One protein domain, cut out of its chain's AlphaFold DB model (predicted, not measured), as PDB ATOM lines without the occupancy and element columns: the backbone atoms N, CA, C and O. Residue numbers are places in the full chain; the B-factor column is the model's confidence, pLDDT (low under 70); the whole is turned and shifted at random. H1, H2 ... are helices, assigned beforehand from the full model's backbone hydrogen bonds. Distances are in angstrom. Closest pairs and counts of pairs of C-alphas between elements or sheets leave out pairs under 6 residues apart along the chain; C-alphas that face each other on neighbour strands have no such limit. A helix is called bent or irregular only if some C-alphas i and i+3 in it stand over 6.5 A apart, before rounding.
ATOM      1  N   PHE A  13     -42.545  58.102  18.817       61.72
ATOM      2  CA  PHE A  13     -42.977  58.654  20.098       61.72
ATOM      3  C   PHE A  13     -44.422  58.298  20.476       61.72
ATOM      4  O   PHE A  13     -44.675  57.855  21.588       61.72
ATOM      5  N   TRP A  14     -45.374  58.421  19.551       57.94
ATOM      6  CA  TRP A  14     -46.745  57.937  19.741       57.94
ATOM      7  C   TRP A  14     -46.793  56.412  19.825       57.94
ATOM      8  O   TRP A  14     -47.607  55.865  20.562       57.94
ATOM      9  N   LEU A  15     -45.893  55.729  19.118       63.38
ATOM     10  CA  LEU A  15     -45.721  54.281  19.198       63.38
ATOM     11  C   LEU A  15     -45.214  53.868  20.592       63.38
ATOM     12  O   LEU A  15     -45.780  52.973  21.216       63.38
ATOM     13  N   ALA A  16     -44.233  54.583  21.144       63.62
ATOM     14  CA  ALA A  16     -43.745  54.392  22.506       63.62
ATOM     15  C   ALA A  16     -44.807  54.760  23.551       63.62
ATOM     16  O   ALA A  16     -45.037  53.979  24.464       63.62
ATOM     17  N   VAL A  17     -45.532  55.871  23.386       64.44
ATOM     18  CA  VAL A  17     -46.642  56.276  24.270       64.44
ATOM     19  C   VAL A  17     -47.791  55.266  24.223       64.44
ATOM     20  O   VAL A  17     -48.345  54.926  25.264       64.44
ATOM     21  N   SER A  18     -48.109  54.705  23.052       58.28
ATOM     22  CA  SER A  18     -49.110  53.637  22.922       58.28
ATOM     23  C   SER A  18     -48.685  52.315  23.582       58.28
ATOM     24  O   SER A  18     -49.550  51.545  23.992       58.28
ATOM     25  N   ASN A  19     -47.375  52.079  23.744       58.34
ATOM     26  CA  ASN A  19     -46.820  50.935  24.479       58.34
ATOM     27  C   ASN A  19     -46.548  51.228  25.972       58.34
ATOM     28  O   ASN A  19     -46.523  50.296  26.771       58.34
ATOM     29  N   ALA A  20     -46.347  52.494  26.356       61.91
ATOM     30  CA  ALA A  20     -45.994  52.935  27.711       61.91
ATOM     31  C   ALA A  20     -47.200  53.403  28.540       61.91
ATOM     32  O   ALA A  20     -47.119  53.456  29.768       61.91
ATOM     33  N   ALA A  21     -48.328  53.723  27.900       59.56
ATOM     34  CA  ALA A  21     -49.580  53.930  28.607       59.56
ATOM     35  C   ALA A  21     -49.974  52.604  29.296       59.56
ATOM     36  O   ALA A  21     -50.085  51.569  28.625       59.56
ATOM     37  N   PRO A  22     -50.126  52.608  30.633       52.34
ATOM     38  CA  PRO A  22     -50.202  51.408  31.457       52.34
ATOM     39  C   PRO A  22     -51.262  50.456  30.913       52.34
ATOM     40  O   PRO A  22     -52.362  50.869  30.540       52.34
ATOM     41  N   PRO A  23     -50.898  49.174  30.829       58.72
ATOM     42  CA  PRO A  23     -50.979  48.383  29.616       58.72
ATOM     43  C   PRO A  23     -52.398  48.472  29.073       58.72
ATOM     44  O   PRO A  23     -53.313  47.892  29.666       58.72
ATOM     45  N   ILE A  24     -52.599  49.165  27.947       59.62
ATOM     46  CA  ILE A  24     -53.903  49.211  27.265       59.62
ATOM     47  C   ILE A  24     -54.485  47.793  27.152       59.62
ATOM     48  O   ILE A  24     -55.683  47.611  27.324       59.62
ATOM     49  N   GLY A  25     -53.646  46.768  26.969       57.19
ATOM     50  CA  GLY A  25     -54.049  45.360  26.998       57.19
ATOM     51  C   GLY A  25     -54.622  44.870  28.338       57.19
ATOM     52  O   GLY A  25     -55.599  44.132  28.330       57.19
ATOM     53  N   PHE A  26     -54.081  45.292  29.480       61.09
ATOM     54  CA  PHE A  26     -54.573  44.935  30.819       61.09
ATOM     55  C   PHE A  26     -55.851  45.707  31.173       61.09
ATOM     56  O   PHE A  26     -56.802  45.131  31.705       61.09
ATOM     57  N   PHE A  27     -55.915  46.990  30.803       67.38
ATOM     58  CA  PHE A  27     -57.118  47.807  30.948       67.38
ATOM     59  C   PHE A  27     -58.254  47.314  30.038       67.38
ATOM     60  O   PHE A  27     -59.366  47.095  30.515       67.38
ATOM     61  N   LEU A  28     -57.984  47.044  28.755       61.00
ATOM     62  CA  LEU A  28     -58.933  46.418  27.825       61.00
ATOM     63  C   LEU A  28     -59.308  45.002  28.267       61.00
ATOM     64  O   LEU A  28     -60.467  44.621  28.121       61.00
ATOM     65  N   TYR A  29     -58.382  44.230  28.842       61.97
ATOM     66  CA  TYR A  29     -58.705  42.936  29.438       61.97
ATOM     67  C   TYR A  29     -59.737  43.106  30.551       61.97
ATOM     68  O   TYR A  29     -60.803  42.502  30.494       61.97
ATOM     69  N   PHE A  30     -59.491  43.986  31.522       67.06
ATOM     70  CA  PHE A  30     -60.434  44.214  32.617       67.06
ATOM     71  C   PHE A  30     -61.772  44.804  32.144       67.06
ATOM     72  O   PHE A  30     -62.828  44.380  32.614       67.06
ATOM     73  N   ARG A  31     -61.739  45.732  31.182       67.94
ATOM     74  CA  ARG A  31     -62.904  46.448  30.639       67.94
ATOM     75  C   ARG A  31     -63.749  45.600  29.684       67.94
ATOM     76  O   ARG A  31     -64.958  45.801  29.625       67.94
ATOM     77  N   HIS A  32     -63.149  44.703  28.900       64.75
ATOM     78  CA  HIS A  32     -63.830  43.926  27.849       64.75
ATOM     79  C   HIS A  32     -63.820  42.412  28.084       64.75
ATOM     80  O   HIS A  32     -64.383  41.692  27.259       64.75
ATOM     81  N   ARG A  33     -63.285  41.899  29.207       60.00
ATOM     82  CA  ARG A  33     -63.367  40.459  29.549       60.00
ATOM     83  C   ARG A  33     -64.786  39.893  29.468       60.00
ATOM     84  O   ARG A  33     -64.940  38.724  29.142       60.00
ATOM     85  N   ALA A  34     -65.797  40.717  29.752       60.56
ATOM     86  CA  ALA A  34     -67.203  40.322  29.723       60.56
ATOM     87  C   ALA A  34     -67.809  40.285  28.307       60.56
ATOM     88  O   ALA A  34     -68.724  39.508  28.073       60.56
ATOM     89  N   GLN A  35     -67.309  41.094  27.363       69.62
ATOM     90  CA  GLN A  35     -67.853  41.173  25.997       69.62
ATOM     91  C   GLN A  35     -67.012  40.429  24.950       69.62
ATOM     92  O   GLN A  35     -67.568  39.850  24.024       69.62
ATOM     93  N   TYR A  36     -65.680  40.400  25.090       71.75
ATOM     94  CA  TYR A  36     -64.766  39.772  24.123       71.75
ATOM     95  C   TYR A  36     -63.630  38.997  24.821       71.75
ATOM     96  O   TYR A  36     -62.455  39.376  24.720       71.75
ATOM     97  N   PRO A  37     -63.942  37.880  25.505       66.69
ATOM     98  CA  PRO A  37     -62.994  37.151  26.354       66.69
ATOM     99  C   PRO A  37     -61.760  36.629  25.599       66.69
ATOM    100  O   PRO A  37     -60.652  36.649  26.135       66.69
ATOM    101  N   ASN A  38     -61.907  36.221  24.334       75.25
ATOM    102  CA  ASN A  38     -60.798  35.667  23.546       75.25
ATOM    103  C   ASN A  38     -59.774  36.729  23.117       75.25
ATOM    104  O   ASN A  38     -58.570  36.478  23.145       75.25
ATOM    105  N   LYS A  39     -60.233  37.937  22.758       70.00
ATOM    106  CA  LYS A  39     -59.339  39.053  22.397       70.00
ATOM    107  C   LYS A  39     -58.613  39.591  23.628       70.00
ATOM    108  O   LYS A  39     -57.411  39.832  23.574       70.00
ATOM    109  N   ALA A  40     -59.335  39.684  24.744       68.69
ATOM    110  CA  ALA A  40     -58.793  40.053  26.039       68.69
ATOM    111  C   ALA A  40     -57.664  39.090  26.462       68.69
ATOM    112  O   ALA A  40     -56.554  39.535  26.748       68.69
ATOM    113  N   LYS A  41     -57.903  37.770  26.447       74.81
ATOM    114  CA  LYS A  41     -56.879  36.771  26.810       74.81
ATOM    115  C   LYS A  41     -55.627  36.861  25.938       74.81
ATOM    116  O   LYS A  41     -54.522  36.767  26.458       74.81
ATOM    117  N   ARG A  42     -55.781  37.082  24.630       80.31
ATOM    118  CA  ARG A  42     -54.641  37.202  23.711       80.31
ATOM    119  C   ARG A  42     -53.779  38.432  24.017       80.31
ATOM    120  O   ARG A  42     -52.560  38.307  24.026       80.31
ATOM    121  N   ALA A  43     -54.405  39.569  24.330       77.44
ATOM    122  CA  ALA A  43     -53.709  40.788  24.749       77.44
ATOM    123  C   ALA A  43     -53.011  40.636  26.114       77.44
ATOM    124  O   ALA A  43     -51.916  41.158  26.320       77.44
ATOM    125  N   LEU A  44     -53.622  39.889  27.040       77.75
ATOM    126  CA  LEU A  44     -53.015  39.568  28.332       77.75
ATOM    127  C   LEU A  44     -51.776  38.679  28.157       77.75
ATOM    128  O   LEU A  44     -50.732  38.973  28.725       77.75
ATOM    129  N   ILE A  45     -51.873  37.627  27.339       84.00
ATOM    130  CA  ILE A  45     -50.755  36.717  27.051       84.00
ATOM    131  C   ILE A  45     -49.613  37.467  26.357       84.00
ATOM    132  O   ILE A  45     -48.459  37.292  26.736       84.00
ATOM    133  N   SER A  46     -49.909  38.339  25.387       80.19
ATOM    134  CA  SER A  46     -48.867  39.142  24.735       80.19
ATOM    135  C   SER A  46     -48.188  40.108  25.703       80.19
ATOM    136  O   SER A  46     -46.972  40.258  25.648       80.19
ATOM    137  N   ALA A  47     -48.945  40.726  26.618       81.25
ATOM    138  CA  ALA A  47     -48.367  41.568  27.663       81.25
ATOM    139  C   ALA A  47     -47.474  40.749  28.608       81.25
ATOM    140  O   ALA A  47     -46.372  41.182  28.930       81.25
ATOM    141  N   LEU A  48     -47.907  39.542  28.986       84.94
ATOM    142  CA  LEU A  48     -47.143  38.644  29.853       84.94
ATOM    143  C   LEU A  48     -45.814  38.213  29.215       84.94
ATOM    144  O   LEU A  48     -44.801  38.167  29.902       84.94
ATOM    145  N   ILE A  49     -45.810  37.936  27.906       86.62
ATOM    146  CA  ILE A  49     -44.602  37.588  27.137       86.62
ATOM    147  C   ILE A  49     -43.691  38.812  26.946       86.62
ATOM    148  O   ILE A  49     -42.471  38.672  26.907       86.62
ATOM    149  N   GLY A  50     -44.256  40.018  26.876       80.69
ATOM    150  CA  GLY A  50     -43.487  41.261  26.788       80.69
ATOM    151  C   GLY A  50     -42.635  41.551  28.030       80.69
ATOM    152  O   GLY A  50     -41.565  42.139  27.898       80.69
ATOM    153  N   ILE A  51     -43.057  41.097  29.217       85.00
ATOM    154  CA  ILE A  51     -42.340  41.316  30.487       85.00
ATOM    155  C   ILE A  51     -40.924  40.707  30.476       85.00
ATOM    156  O   ILE A  51     -39.970  41.461  30.666       85.00
ATOM    157  N   PRO A  52     -40.722  39.394  30.237       88.81
ATOM    158  CA  PRO A  52     -39.379  38.815  30.218       88.81
ATOM    159  C   PRO A  52     -38.507  39.410  29.108       88.81
ATOM    160  O   PRO A  52     -37.320  39.631  29.329       88.81
ATOM    161  N   ILE A  53     -39.084  39.742  27.947       89.25
ATOM    162  CA  ILE A  53     -38.352  40.392  26.848       89.25
ATOM    163  C   ILE A  53     -37.839  41.769  27.285       89.25
ATOM    164  O   ILE A  53     -36.670  42.079  27.065       89.25
ATOM    165  N   ALA A  54     -38.680  42.573  27.936       87.06
ATOM    166  CA  ALA A  54     -38.296  43.888  28.439       87.06
ATOM    167  C   ALA A  54     -37.211  43.800  29.522       87.06
ATOM    168  O   ALA A  54     -36.285  44.607  29.516       87.06
ATOM    169  N   ILE A  55     -37.286  42.802  30.411       90.44
ATOM    170  CA  ILE A  55     -36.262  42.563  31.437       90.44
ATOM    171  C   ILE A  55     -34.915  42.227  30.785       90.44
ATOM    172  O   ILE A  55     -33.907  42.850  31.117       90.44
ATOM    173  N   VAL A  56     -34.887  41.286  29.834       92.75
ATOM    174  CA  VAL A  56     -33.646  40.897  29.142       92.75
ATOM    175  C   VAL A  56     -33.082  42.060  28.326       92.75
ATOM    176  O   VAL A  56     -31.894  42.359  28.422       92.75
ATOM    177  N   ALA A  57     -33.923  42.752  27.558       87.25
ATOM    178  CA  ALA A  57     -33.503  43.903  26.764       87.25
ATOM    179  C   ALA A  57     -32.968  45.044  27.646       87.25
ATOM    180  O   ALA A  57     -31.944  45.642  27.319       87.25
ATOM    181  N   GLY A  58     -33.621  45.306  28.781       89.44
ATOM    182  CA  GLY A  58     -33.176  46.295  29.761       89.44
ATOM    183  C   GLY A  58     -31.833  45.930  30.390       89.44
ATOM    184  O   GLY A  58     -30.970  46.793  30.514       89.44
ATOM    185  N   TYR A  59     -31.620  44.651  30.712       92.06
ATOM    186  CA  TYR A  59     -30.338  44.168  31.222       92.06
ATOM    187  C   TYR A  59     -29.214  44.368  30.198       92.06
ATOM    188  O   TYR A  59     -28.182  44.943  30.525       92.06
ATOM    189  N   ILE A  60     -29.439  43.980  28.938       90.81
ATOM    190  CA  ILE A  60     -28.459  44.168  27.856       90.81
ATOM    191  C   ILE A  60     -28.146  45.657  27.657       90.81
ATOM    192  O   ILE A  60     -26.976  46.032  27.611       90.81
ATOM    193  N   MET A  61     -29.156  46.527  27.576       90.75
ATOM    194  CA  MET A  61     -28.916  47.970  27.450       90.75
ATOM    195  C   MET A  61     -28.111  48.522  28.630       90.75
ATOM    196  O   MET A  61     -27.167  49.284  28.426       90.75
ATOM    197  N   ASN A  62     -28.453  48.123  29.853       86.25
ATOM    198  CA  ASN A  62     -27.754  48.599  31.039       86.25
ATOM    199  C   ASN A  62     -26.289  48.141  31.074       86.25
ATOM    200  O   ASN A  62     -25.421  48.914  31.450       86.25
ATOM    201  N   THR A  63     -26.007  46.904  30.667       89.50
ATOM    202  CA  THR A  63     -24.655  46.329  30.728       89.50
ATOM    203  C   THR A  63     -23.738  46.788  29.593       89.50
ATOM    204  O   THR A  63     -22.536  46.870  29.809       89.50
ATOM    205  N   TYR A  64     -24.271  47.054  28.396       86.19
ATOM    206  CA  TYR A  64     -23.442  47.297  27.204       86.19
ATOM    207  C   TYR A  64     -23.529  48.719  26.635       86.19
ATOM    208  O   TYR A  64     -22.735  49.058  25.762       86.19
ATOM    209  N   ILE A  65     -24.510  49.525  27.056       77.06
ATOM    210  CA  ILE A  65     -24.712  50.890  26.538       77.06
ATOM    211  C   ILE A  65     -24.586  51.942  27.646       77.06
ATOM    212  O   ILE A  65     -24.056  53.019  27.394       77.06
ATOM    213  N   LEU A  66     -25.101  51.659  28.847       70.25
ATOM    214  CA  LEU A  66     -25.105  52.599  29.980       70.25
ATOM    215  C   LEU A  66     -24.017  52.332  31.034       70.25
ATOM    216  O   LEU A  66     -23.795  53.202  31.876       70.25
TER     217      LEU A  66
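What this domain is: This is residues 13 to 66 of the 67 residues of an uncharacterized protein of Pararcticibacter amylolyticus (UniProt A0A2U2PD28). One long helix, H3, makes the length of a rod-shaped domain, and the short helix H2 lies side by side with its residues 37 to 47 as the short arm of an uneven helical hairpin. Residues 49 to 66, of which 49 to 64 belong to H3, stick out free beyond H2, and so do residues 13 to 22, of which 13 to 20 belong to the small helix H1, on the same side of H3 as H2 but well clear of H3. The printed part has 54 residues, with three named helices in the order H1, H2, H3 and no named strand; the class is all helix. The whole is loose, with a radius of gyration of the C-alphas of 13.9 A, and the C-alphas span 45 by 22 by 12 A.

How they stand to each other: H3, residues 37 to 64, is the longest helix. It has a kink of 25 degrees near residue 53. It is neither bent nor irregular, but only just: C-alphas 49 and 52 are 6.2 A apart. H2, residues 24 to 32, touches H3, which meets it with residues 37 to 47 alone; the closest C-alphas of the two are those of Tyr 29 and Ala 40, 4.5 A apart. H2 and H3 form a helical hairpin and run opposite ways at a shallow tilt of 18 degrees. H1, residues 13 to 20, is close to H2 but not clearly touching it; their closest C-alphas, those of Ser 18 and Ile 24, are 7.8 A apart. H1 and H2 run the same way at a steep tilt of 57 degrees. H1 and H3 are apart. Each O i to N i+4 pair is within hydrogen-bond range in H1 and H2, and 22 of 24 are in H3.

Where its parts are: H3 has 28 residues and runs from C-alpha 37 at (-62.994, 37.151, 26.354) to C-alpha 64 at (-23.442, 47.297, 27.204), 40.8 A. H2 has 9 residues, from Ile 24 to His 32, and is 11.3 A long from first to last C-alpha. H1 has 8 residues, from Phe 13, with its C-alpha at (-42.977, 58.654, 20.098), to Ala 20, and is 10.0 A long.

The domain as a whole: The two C-alphas farthest apart are those of Gln 35 and Tyr 64, at 44.8 A. The links from H1 to H2 and from H2 to H3 are tight, with 3 and 4 residues between the helices. The printed part has no cut from residue 13 to residue 66. The mean pLDDT of the printed part is 73.5, and residues 13 to 35, residue 37 and residue 40 are under 70.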